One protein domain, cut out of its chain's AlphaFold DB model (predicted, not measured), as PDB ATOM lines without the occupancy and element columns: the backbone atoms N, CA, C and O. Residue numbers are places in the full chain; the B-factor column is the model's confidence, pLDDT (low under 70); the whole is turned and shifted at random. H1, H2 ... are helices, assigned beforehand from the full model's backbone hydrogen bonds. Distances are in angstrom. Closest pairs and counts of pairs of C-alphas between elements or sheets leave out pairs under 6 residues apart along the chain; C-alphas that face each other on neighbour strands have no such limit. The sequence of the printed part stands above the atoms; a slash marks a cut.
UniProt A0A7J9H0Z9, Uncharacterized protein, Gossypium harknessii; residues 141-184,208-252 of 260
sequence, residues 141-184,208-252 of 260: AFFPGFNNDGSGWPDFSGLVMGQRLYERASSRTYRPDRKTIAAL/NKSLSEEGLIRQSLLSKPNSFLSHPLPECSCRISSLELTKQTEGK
ATOM      1  N   ALA A 141     358.851 337.231 366.112       94.56
ATOM      2  CA  ALA A 141     358.830 338.528 365.462       94.56
ATOM      3  C   ALA A 141     360.218 338.886 364.924       94.56
ATOM      4  O   ALA A 141     361.210 338.776 365.641       94.56
ATOM      5  N   PHE A 142     360.273 339.371 363.685       95.69
ATOM      6  CA  PHE A 142     361.506 339.841 363.057       95.69
ATOM      7  C   PHE A 142     361.464 341.350 362.820       95.69
ATOM      8  O   PHE A 142     360.482 341.882 362.290       95.69
ATOM      9  N   PHE A 143     362.544 342.034 363.198       94.25
ATOM     10  CA  PHE A 143     362.745 343.458 362.961       94.25
ATOM     11  C   PHE A 143     364.001 343.653 362.100       94.25
ATOM     12  O   PHE A 143     365.100 343.360 362.574       94.25
ATOM     13  N   PRO A 144     363.878 344.137 360.851       92.56
ATOM     14  CA  PRO A 144     365.030 344.327 359.982       92.56
ATOM     15  C   PRO A 144     365.867 345.510 360.478       92.56
ATOM     16  O   PRO A 144     365.351 346.614 360.656       92.56
ATOM     17  N   GLY A 145     367.167 345.293 360.691       85.75
ATOM     18  CA  GLY A 145     368.089 346.374 361.057       85.75
ATOM     19  C   GLY A 145     368.398 347.284 359.868       85.75
ATOM     20  O   GLY A 145     368.345 348.509 359.967       85.75
ATOM     21  N   PHE A 146     368.675 346.674 358.719       84.62
ATOM     22  CA  PHE A 146     368.944 347.368 357.467       84.62
ATOM     23  C   PHE A 146     368.504 346.490 356.300       84.62
ATOM     24  O   PHE A 146     368.871 345.315 356.257       84.62
ATOM     25  N   ASN A 147     367.682 347.044 355.411       83.38
ATOM     26  CA  ASN A 147     367.190 346.386 354.208       83.38
ATOM     27  C   ASN A 147     367.279 347.339 353.001       83.38
ATOM     28  O   ASN A 147     367.032 348.537 353.158       83.38
ATOM     29  N   ASN A 148     367.525 346.812 351.800       78.62
ATOM     30  CA  ASN A 148     367.577 347.565 350.538       78.62
ATOM     31  C   ASN A 148     368.663 348.657 350.556       78.62
ATOM     32  O   ASN A 148     368.387 349.852 350.715       78.62
ATOM     33  N   ASP A 149     369.910 348.225 350.419       78.81
ATOM     34  CA  ASP A 149     371.113 349.060 350.354       78.81
ATOM     35  C   ASP A 149     371.299 349.783 349.005       78.81
ATOM     36  O   ASP A 149     372.171 350.639 348.875       78.81
ATOM     37  N   GLY A 150     370.455 349.477 348.014       79.19
ATOM     38  CA  GLY A 150     370.550 350.008 346.656       79.19
ATOM     39  C   GLY A 150     371.515 349.238 345.749       79.19
ATOM     40  O   GLY A 150     371.655 349.610 344.588       79.19
ATOM     41  N   SER A 151     372.137 348.156 346.230       80.31
ATOM     42  CA  SER A 151     373.029 347.305 345.428       80.31
ATOM     43  C   SER A 151     372.293 346.477 344.368       80.31
ATOM     44  O   SER A 151     372.921 345.932 343.462       80.31
ATOM     45  N   GLY A 152     370.968 346.355 344.490       80.06
ATOM     46  CA  GLY A 152     370.137 345.471 343.669       80.06
ATOM     47  C   GLY A 152     370.132 344.014 344.145       80.06
ATOM     48  O   GLY A 152     369.265 343.251 343.735       80.06
ATOM     49  N   TRP A 153     371.028 343.633 345.057       82.38
ATOM     50  CA  TRP A 153     371.066 342.297 345.644       82.38
ATOM     51  C   TRP A 153     370.310 342.259 346.977       82.38
ATOM     52  O   TRP A 153     370.228 343.271 347.678       82.38
ATOM     53  N   PRO A 154     369.715 341.111 347.343       84.19
ATOM     54  CA  PRO A 154     369.064 340.981 348.633       84.19
ATOM     55  C   PRO A 154     370.126 340.963 349.739       84.19
ATOM     56  O   PRO A 154     371.019 340.117 349.749       84.19
ATOM     57  N   ASP A 155     370.011 341.889 350.685       90.19
ATOM     58  CA  ASP A 155     370.790 341.860 351.920       90.19
ATOM     59  C   ASP A 155     370.221 340.841 352.917       90.19
ATOM     60  O   ASP A 155     369.156 340.252 352.707       90.19
ATOM     61  N   PHE A 156     370.932 340.633 354.029       92.31
ATOM     62  CA  PHE A 156     370.544 339.683 355.075       92.31
ATOM     63  C   PHE A 156     369.078 339.849 355.504       92.31
ATOM     64  O   PHE A 156     368.310 338.887 355.508       92.31
ATOM     65  N   SER A 157     368.662 341.081 355.814       92.69
ATOM     66  CA  SER A 157     367.284 341.355 356.228       92.69
ATOM     67  C   SER A 157     366.294 341.099 355.095       92.69
ATOM     68  O   SER A 157     365.214 340.575 355.347       92.69
ATOM     69  N   GLY A 158     366.642 341.462 353.855       92.00
ATOM     70  CA  GLY A 158     365.864 341.164 352.658       92.00
ATOM     71  C   GLY A 158     365.593 339.670 352.514       92.00
ATOM     72  O   GLY A 158     364.434 339.281 352.398       92.00
ATOM     73  N   LEU A 159     366.634 338.839 352.610       92.88
ATOM     74  CA  LEU A 159     366.518 337.379 352.535       92.88
ATOM     75  C   LEU A 159     365.624 336.808 353.645       92.88
ATOM     76  O   LEU A 159     364.774 335.963 353.371       92.88
ATOM     77  N   VAL A 160     365.784 337.271 354.891       95.12
ATOM     78  CA  VAL A 160     364.949 336.812 356.017       95.12
ATOM     79  C   VAL A 160     363.491 337.217 355.810       95.12
ATOM     80  O   VAL A 160     362.590 336.398 355.970       95.12
ATOM     81  N   MET A 161     363.234 338.476 355.446       92.56
ATOM     82  CA  MET A 161     361.874 338.959 355.200       92.56
ATOM     83  C   MET A 161     361.200 338.209 354.055       92.56
ATOM     84  O   MET A 161     360.003 337.937 354.144       92.56
ATOM     85  N   GLY A 162     361.947 337.894 352.997       91.44
ATOM     86  CA  GLY A 162     361.433 337.149 351.860       91.44
ATOM     87  C   GLY A 162     361.101 335.702 352.212       91.44
ATOM     88  O   GLY A 162     359.988 335.256 351.949       91.44
ATOM     89  N   GLN A 163     361.999 335.003 352.905       92.38
ATOM     90  CA  GLN A 163     361.754 333.636 353.373       92.38
ATOM     91  C   GLN A 163     360.565 333.559 354.335       92.38
ATOM     92  O   GLN A 163     359.681 332.720 354.174       92.38
ATOM     93  N   ARG A 164     360.500 334.480 355.306       92.81
ATOM     94  CA  ARG A 164     359.356 334.580 356.221       92.81
ATOM     95  C   ARG A 164     358.070 334.871 355.462       92.81
ATOM     96  O   ARG A 164     357.047 334.307 355.809       92.81
ATOM     97  N   LEU A 165     358.097 335.708 354.425       89.75
ATOM     98  CA  LEU A 165     356.920 335.944 353.587       89.75
ATOM     99  C   LEU A 165     356.490 334.677 352.830       89.75
ATOM    100  O   LEU A 165     355.295 334.424 352.735       89.75
ATOM    101  N   TYR A 166     357.444 333.885 352.333       88.44
ATOM    102  CA  TYR A 166     357.175 332.675 351.555       88.44
ATOM    103  C   TYR A 166     356.632 331.517 352.405       88.44
ATOM    104  O   TYR A 166     355.594 330.948 352.084       88.44
ATOM    105  N   GLU A 167     357.306 331.176 353.506       87.50
ATOM    106  CA  GLU A 167     356.949 330.002 354.319       87.50
ATOM    107  C   GLU A 167     356.012 330.338 355.481       87.50
ATOM    108  O   GLU A 167     355.249 329.488 355.941       87.50
ATOM    109  N   ARG A 168     356.080 331.570 355.999       84.06
ATOM    110  CA  ARG A 168     355.428 331.981 357.254       84.06
ATOM    111  C   ARG A 168     354.814 333.373 357.142       84.06
ATOM    112  O   ARG A 168     355.083 334.238 357.979       84.06
ATOM    113  N   ALA A 169     353.985 333.600 356.125       81.94
ATOM    114  CA  ALA A 169     353.395 334.914 355.848       81.94
ATOM    115  C   ALA A 169     352.645 335.525 357.053       81.94
ATOM    116  O   ALA A 169     352.613 336.743 357.211       81.94
ATOM    117  N   SER A 170     352.090 334.683 357.933       84.38
ATOM    118  CA  SER A 170     351.403 335.086 359.169       84.38
ATOM    119  C   SER A 170     352.341 335.521 360.305       84.38
ATOM    120  O   SER A 170     351.894 336.126 361.282       84.38
ATOM    121  N   SER A 171     353.639 335.223 360.209       89.31
ATOM    122  CA  SER A 171     354.629 335.587 361.220       89.31
ATOM    123  C   SER A 171     354.889 337.095 361.230       89.31
ATOM    124  O   SER A 171     354.962 337.761 360.191       89.31
ATOM    125  N   ARG A 172     355.070 337.673 362.425       92.62
ATOM    126  CA  ARG A 172     355.241 339.124 362.562       92.62
ATOM    127  C   ARG A 172     356.585 339.546 361.980       92.62
ATOM    128  O   ARG A 172     357.636 339.213 362.513       92.62
ATOM    129  N   THR A 173     356.549 340.296 360.889       93.88
ATOM    130  CA  THR A 173     357.750 340.786 360.209       93.88
ATOM    131  C   THR A 173     357.587 342.282 359.995       93.88
ATOM    132  O   THR A 173     356.809 342.706 359.141       93.88
ATOM    133  N   TYR A 174     358.267 343.086 360.812       93.88
ATOM    134  CA  TYR A 174     358.176 344.542 360.728       93.88
ATOM    135  C   TYR A 174     358.825 345.036 359.432       93.88
ATOM    136  O   TYR A 174     359.881 344.552 359.038       93.88
ATOM    137  N   ARG A 175     358.210 346.023 358.774       92.06
ATOM    138  CA  ARG A 175     358.732 346.638 357.536       92.06
ATOM    139  C   ARG A 175     358.812 348.155 357.683       92.06
ATOM    140  O   ARG A 175     358.120 348.880 356.960       92.06
ATOM    141  N   PRO A 176     359.563 348.663 358.675       92.31
ATOM    142  CA  PRO A 176     359.526 350.072 359.021       92.31
ATOM    143  C   PRO A 176     360.074 350.955 357.898       92.31
ATOM    144  O   PRO A 176     360.986 350.585 357.162       92.31
ATOM    145  N   ASP A 177     359.519 352.156 357.747       91.19
ATOM    146  CA  ASP A 177     360.103 353.158 356.858       91.19
ATOM    147  C   ASP A 177     361.294 353.859 357.502       91.19
ATOM    148  O   ASP A 177     361.146 354.521 358.529       91.19
ATOM    149  N   ARG A 178     362.461 353.768 356.862       88.88
ATOM    150  CA  ARG A 178     363.700 354.376 357.360       88.88
ATOM    151  C   ARG A 178     363.602 355.898 357.433       88.88
ATOM    152  O   ARG A 178     364.106 356.477 358.389       88.88
ATOM    153  N   LYS A 179     362.919 356.545 356.477       91.25
ATOM    154  CA  LYS A 179     362.769 358.011 356.472       91.25
ATOM    155  C   LYS A 179     361.926 358.483 357.655       91.25
ATOM    156  O   LYS A 179     362.348 359.379 358.380       91.25
ATOM    157  N   THR A 180     360.783 357.841 357.902       92.94
ATOM    158  CA  THR A 180     359.969 358.161 359.092       92.94
ATOM    159  C   THR A 180     360.698 357.867 360.405       92.94
ATOM    160  O   THR A 180     360.653 358.694 361.309       92.94
ATOM    161  N   ILE A 181     361.411 356.737 360.518       92.06
ATOM    162  CA  ILE A 181     362.169 356.399 361.730       92.06
ATOM    163  C   ILE A 181     363.262 357.437 361.995       92.06
ATOM    164  O   ILE A 181     363.410 357.877 363.133       92.06
ATOM    165  N   ALA A 182     363.995 357.865 360.964       93.12
ATOM    166  CA  ALA A 182     365.010 358.906 361.100       93.12
ATOM    167  C   ALA A 182     364.401 360.219 361.622       93.12
ATOM    168  O   ALA A 182     364.898 360.776 362.598       93.12
ATOM    169  N   ALA A 183     363.267 360.649 361.059       94.12
ATOM    170  CA  ALA A 183     362.555 361.838 361.530       94.12
ATOM    171  C   ALA A 183     362.084 361.702 362.992       94.12
ATOM    172  O   ALA A 183     362.178 362.650 363.772       94.12
ATOM    173  N   LEU A 184     361.624 360.513 363.397       92.38
ATOM    174  CA  LEU A 184     361.239 360.234 364.784       92.38
ATOM    175  C   LEU A 184     362.441 360.309 365.736       92.38
ATOM    176  O   LEU A 184     362.311 360.846 366.840       92.38
ATOM    177  N   ASN A 208     352.845 349.550 363.641       93.38
ATOM    178  CA  ASN A 208     351.607 348.833 363.353       93.38
ATOM    179  C   ASN A 208     351.238 348.924 361.863       93.38
ATOM    180  O   ASN A 208     350.925 347.898 361.267       93.38
ATOM    181  N   LYS A 209     351.361 350.104 361.240       93.44
ATOM    182  CA  LYS A 209     351.199 350.273 359.780       93.44
ATOM    183  C   LYS A 209     352.233 349.472 358.987       93.44
ATOM    184  O   LYS A 209     351.950 348.932 357.928       93.44
ATOM    185  N   SER A 210     353.440 349.316 359.527       92.25
ATOM    186  CA  SER A 210     354.480 348.504 358.888       92.25
ATOM    187  C   SER A 210     354.171 347.001 358.867       92.25
ATOM    188  O   SER A 210     354.750 346.275 358.060       92.25
ATOM    189  N   LEU A 211     353.297 346.534 359.764       90.88
ATOM    190  CA  LEU A 211     352.824 345.150 359.811       90.88
ATOM    191  C   LEU A 211     351.558 344.932 358.976       90.88
ATOM    192  O   LEU A 211     351.244 343.784 358.677       90.88
ATOM    193  N   SER A 212     350.825 345.997 358.648       88.62
ATOM    194  CA  SER A 212     349.602 345.905 357.855       88.62
ATOM    195  C   SER A 212     349.905 345.782 356.357       88.62
ATOM    196  O   SER A 212     351.062 345.779 355.920       88.62
ATOM    197  N   GLU A 213     348.840 345.701 355.560       86.75
ATOM    198  CA  GLU A 213     348.886 345.706 354.096       86.75
ATOM    199  C   GLU A 213     349.708 346.872 353.539       86.75
ATOM    200  O   GLU A 213     350.455 346.689 352.585       86.75
ATOM    201  N   GLU A 214     349.663 348.046 354.178       88.81
ATOM    202  CA  GLU A 214     350.457 349.210 353.772       88.81
ATOM    203  C   GLU A 214     351.958 348.885 353.743       88.81
ATOM    204  O   GLU A 214     352.659 349.201 352.777       88.81
ATOM    205  N   GLY A 215     352.461 348.207 354.780       88.38
ATOM    206  CA  GLY A 215     353.851 347.767 354.857       88.38
ATOM    207  C   GLY A 215     354.211 346.734 353.787       88.38
ATOM    208  O   GLY A 215     355.304 346.803 353.213       88.38
ATOM    209  N   LEU A 216     353.300 345.802 353.490       87.69
ATOM    210  CA  LEU A 216     353.479 344.776 352.456       87.69
ATOM    211  C   LEU A 216     353.489 345.375 351.049       87.69
ATOM    212  O   LEU A 216     354.433 345.130 350.299       87.69
ATOM    213  N   ILE A 217     352.497 346.204 350.717       88.00
ATOM    214  CA  ILE A 217     352.375 346.890 349.425       88.00
ATOM    215  C   ILE A 217     353.617 347.740 349.174       88.00
ATOM    216  O   ILE A 217     354.235 347.666 348.111       88.00
ATOM    217  N   ARG A 218     354.047 348.505 350.179       88.44
ATOM    218  CA  ARG A 218     355.240 349.343 350.076       88.44
ATOM    219  C   ARG A 218     356.501 348.525 349.807       88.44
ATOM    220  O   ARG A 218     357.298 348.902 348.952       88.44
ATOM    221  N   GLN A 219     356.682 347.408 350.510       86.94
ATOM    222  CA  GLN A 219     357.846 346.543 350.310       86.94
ATOM    223  C   GLN A 219     357.792 345.804 348.967       86.94
ATOM    224  O   GLN A 219     358.833 345.628 348.339       86.94
ATOM    225  N   SER A 220     356.598 345.443 348.490       86.44
ATOM    226  CA  SER A 220     356.396 344.914 347.139       86.44
ATOM    227  C   SER A 220     356.868 345.924 346.092       86.44
ATOM    228  O   SER A 220     357.711 345.603 345.262       86.44
ATOM    229  N   LEU A 221     356.449 347.189 346.193       87.06
ATOM    230  CA  LEU A 221     356.866 348.233 345.251       87.06
ATOM    231  C   LEU A 221     358.373 348.536 345.296       87.06
ATOM    232  O   LEU A 221     358.959 348.841 344.261       87.06
ATOM    233  N   LEU A 222     358.997 348.475 346.476       85.38
ATOM    234  CA  LEU A 222     360.402 348.858 346.659       85.38
ATOM    235  C   LEU A 222     361.400 347.717 346.447       85.38
ATOM    236  O   LEU A 222     362.537 347.981 346.069       85.38
ATOM    237  N   SER A 223     361.036 346.477 346.771       84.06
ATOM    238  CA  SER A 223     361.981 345.353 346.827       84.06
ATOM    239  C   SER A 223     361.719 344.280 345.775       84.06
ATOM    240  O   SER A 223     362.690 343.713 345.277       84.06
ATOM    241  N   LYS A 224     360.463 344.080 345.333       81.56
ATOM    242  CA  LYS A 224     360.141 343.160 344.221       81.56
ATOM    243  C   LYS A 224     360.931 343.479 342.943       81.56
ATOM    244  O   LYS A 224     361.459 342.535 342.361       81.56
ATOM    245  N   PRO A 225     361.063 344.749 342.497       83.06
ATOM    246  CA  PRO A 225     361.779 345.045 341.253       83.06
ATOM    247  C   PRO A 225     363.275 344.725 341.319       83.06
ATOM    248  O   PRO A 225     363.888 344.478 340.287       83.06
ATOM    249  N   ASN A 226     363.853 344.740 342.523       82.06
ATOM    250  CA  ASN A 226     365.289 344.575 342.719       82.06
ATOM    251  C   ASN A 226     365.657 343.107 342.945       82.06
ATOM    252  O   ASN A 226     366.617 342.616 342.365       82.06
ATOM    253  N   SER A 227     364.899 342.387 343.781       84.50
ATOM    254  CA  SER A 227     365.210 340.995 344.099       84.50
ATOM    255  C   SER A 227     363.975 340.177 344.459       84.50
ATOM    256  O   SER A 227     363.315 340.435 345.470       84.50
ATOM    257  N   PHE A 228     363.747 339.103 343.696       86.00
ATOM    258  CA  PHE A 228     362.727 338.092 343.984       86.00
ATOM    259  C   PHE A 228     362.883 337.490 345.386       86.00
ATOM    260  O   PHE A 228     361.904 337.360 346.110       86.00
ATOM    261  N   LEU A 229     364.116 337.198 345.815       87.69
ATOM    262  CA  LEU A 229     364.377 336.587 347.124       87.69
ATOM    263  C   LEU A 229     364.028 337.511 348.295       87.69
ATOM    264  O   LEU A 229     363.758 337.028 349.386       87.69
ATOM    265  N   SER A 230     364.028 338.831 348.083       87.31
ATOM    266  CA  SER A 230     363.681 339.804 349.128       87.31
ATOM    267  C   SER A 230     362.173 339.993 349.318       87.31
ATOM    268  O   SER A 230     361.716 340.453 350.369       87.31
ATOM    269  N   HIS A 231     361.398 339.670 348.283       88.75
ATOM    270  CA  HIS A 231     359.946 339.762 348.282       88.75
ATOM    271  C   HIS A 231     359.366 338.736 347.294       88.75
ATOM    272  O   HIS A 231     358.930 339.109 346.199       88.75
ATOM    273  N   PRO A 232     359.384 337.440 347.652       85.38
ATOM    274  CA  PRO A 232     358.813 336.403 346.817       85.38
ATOM    275  C   PRO A 232     357.294 336.540 346.898       85.38
ATOM    276  O   PRO A 232     356.688 336.293 347.939       85.38
ATOM    277  N   LEU A 233     356.664 336.983 345.816       67.25
ATOM    278  CA  LEU A 233     355.219 336.839 345.693       67.25
ATOM    279  C   LEU A 233     354.918 335.396 345.301       67.25
ATOM    280  O   LEU A 233     355.553 334.881 344.375       67.25
ATOM    281  N   PRO A 234     353.900 334.764 345.895       60.56
ATOM    282  CA  PRO A 234     353.202 333.731 345.174       60.56
ATOM    283  C   PRO A 234     352.401 334.453 344.087       60.56
ATOM    284  O   PRO A 234     351.283 334.891 344.331       60.56
ATOM    285  N   GLU A 235     352.908 334.551 342.860       54.22
ATOM    286  CA  GLU A 235     352.008 334.699 341.703       54.22
ATOM    287  C   GLU A 235     351.268 333.361 341.470       54.22
ATOM    288  O   GLU A 235     351.277 332.808 340.384       54.22
ATOM    289  N   CYS A 236     350.609 332.836 342.516       54.75
ATOM    290  CA  CYS A 236     350.031 331.491 342.641       54.75
ATOM    291  C   CYS A 236     351.062 330.364 342.879       54.75
ATOM    292  O   CYS A 236     351.366 329.578 341.990       54.75
ATOM    293  N   SER A 237     351.556 330.209 344.115       49.38
ATOM    294  CA  SER A 237     352.145 328.928 344.578       49.38
ATOM    295  C   SER A 237     351.134 328.030 345.298       49.38
ATOM    296  O   SER A 237     351.473 326.928 345.729       49.38
ATOM    297  N   CYS A 238     349.875 328.459 345.398       49.16
ATOM    298  CA  CYS A 238     348.791 327.540 345.695       49.16
ATOM    299  C   CYS A 238     348.770 326.469 344.590       49.16
ATOM    300  O   CYS A 238     348.755 326.801 343.404       49.16
ATOM    301  N   ARG A 239     348.714 325.182 344.959       46.84
ATOM    302  CA  ARG A 239     348.145 324.151 344.078       46.84
ATOM    303  C   ARG A 239     346.662 324.491 343.897       46.84
ATOM    304  O   ARG A 239     345.811 323.890 344.540       46.84
ATOM    305  N   ILE A 240     346.351 325.514 343.107       47.25
ATOM    306  CA  ILE A 240     344.975 325.841 342.754       47.25
ATOM    307  C   ILE A 240     344.545 324.715 341.822       47.25
ATOM    308  O   ILE A 240     345.059 324.594 340.709       47.25
ATOM    309  N   SER A 241     343.641 323.848 342.281       49.66
ATOM    310  CA  SER A 241     342.802 323.105 341.347       49.66
ATOM    311  C   SER A 241     342.097 324.165 340.514       49.66
ATOM    312  O   SER A 241     341.313 324.938 341.058       49.66
ATOM    313  N   SER A 242     342.483 324.263 339.243       50.41
ATOM    314  CA  SER A 242     341.930 325.185 338.254       50.41
ATOM    315  C   SER A 242     340.441 325.423 338.493       50.41
ATOM    316  O   SER A 242     339.718 324.431 338.583       50.41
ATOM    317  N   LEU A 243     340.039 326.699 338.518       49.44
ATOM    318  CA  LEU A 243     338.677 327.261 338.559       49.44
ATOM    319  C   LEU A 243     338.432 328.101 339.819       49.44
ATOM    320  O   LEU A 243     337.743 327.679 340.733       49.44
ATOM    321  N   GLU A 244     339.010 329.300 339.842       47.62
ATOM    322  CA  GLU A 244     338.278 330.559 340.041       47.62
ATOM    323  C   GLU A 244     339.298 331.701 339.951       47.62
ATOM    324  O   GLU A 244     340.176 331.863 340.792       47.62
ATOM    325  N   LEU A 245     339.248 332.434 338.838       47.38
ATOM    326  CA  LEU A 245     340.090 333.597 338.584       47.38
ATOM    327  C   LEU A 245     339.643 334.712 339.546       47.38
ATOM    328  O   LEU A 245     338.545 335.250 339.401       47.38
ATOM    329  N   THR A 246     340.461 334.992 340.557       50.09
ATOM    330  CA  THR A 246     340.176 335.916 341.660       50.09
ATOM    331  C   THR A 246     340.039 337.371 341.209       50.09
ATOM    332  O   THR A 246     340.584 337.799 340.187       50.09
ATOM    333  N   LYS A 247     339.226 338.123 341.960       48.28
ATOM    334  CA  LYS A 247     338.746 339.472 341.637       48.28
ATOM    335  C   LYS A 247     339.882 340.498 341.702       48.28
ATOM    336  O   LYS A 247     340.718 340.467 342.591       48.28
ATOM    337  N   GLN A 248     339.877 341.439 340.762       47.66
ATOM    338  CA  GLN A 248     340.811 342.564 340.735       47.66
ATOM    339  C   GLN A 248     340.498 343.550 341.868       47.66
ATOM    340  O   GLN A 248     339.390 344.084 341.931       47.66
ATOM    341  N   THR A 249     341.480 343.843 342.717       50.44
ATOM    342  CA  THR A 249     341.434 344.977 343.651       50.44
ATOM    343  C   THR A 249     342.358 346.090 343.165       50.44
ATOM    344  O   THR A 249     343.585 345.950 343.131       50.44
ATOM    345  N   GLU A 250     341.761 347.213 342.764       42.00
ATOM    346  CA  GLU A 250     342.482 348.442 342.433       42.00
ATOM    347  C   GLU A 250     342.887 349.182 343.711       42.00
ATOM    348  O   GLU A 250     342.049 349.565 344.531       42.00
ATOM    349  N   GLY A 251     344.191 349.419 343.870       54.31
ATOM    350  CA  GLY A 251     344.682 350.376 344.855       54.31
ATOM    351  C   GLY A 251     344.278 351.804 344.473       54.31
ATOM    352  O   GLY A 251     344.085 352.113 343.299       54.31
ATOM    353  N   LYS A 252     344.221 352.711 345.458       54.28
ATOM    354  CA  LYS A 252     343.853 354.134 345.270       54.28
ATOM    355  C   LYS A 252     344.706 354.897 344.237       54.28
ATOM    356  O   LYS A 252     344.287 355.957 343.787       54.28
TER     357      LYS A 252
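What this domain is: This is residues 141 to 184 and 208 to 252 of the 260 residues of an uncharacterized protein of Gossypium harknessii (UniProt A0A7J9H0Z9). There is little regular structure here: a body largely of links holds H1 and H4 near each other, with short H3 beside H4, while residues 179 to 184 of H2 stick out at one end and residues 238 to 250 at the other. The printed part has 89 residues, 34 of them in four named helices, H1 to H4 in order; the class is all helix. It is only just compact, close to loose, with a radius of gyration of the C-alphas of 14.2 A, spanning 47 by 28 by 24 A.

How they stand to each other: Look first at residues 141 to 142, paired parallel with residues 172 to 173. H1, residues 156 to 167, is near H4, residues 213 to 223, with 5 C-alpha pairs within 10 A. H2, residues 178 to 184, is apart from H1, H4 and H3, residues 208 to 211. H3 is close to H4 but not clearly touching; their closest C-alphas, of Lys 209 and Gly 215, are 6.1 A apart. Every O i to N i+4 pair is within hydrogen-bond range in H1, H2 and H4; H3 is too short for one.

Where its parts are: Find C-alpha 156 at (370.544, 339.683, 355.075); H1 runs 16.7 A from there. H2 measures 9.8 A, H3 5.3 A, and H4 15.0 A, ending at C-alpha 223, (361.981, 345.353, 346.827).

The domain as a whole: Residues 185 to 207 are cut out, a 15.0 A gap between C-alphas 184 and 208. Residues 233 to 252 have pLDDT under 70.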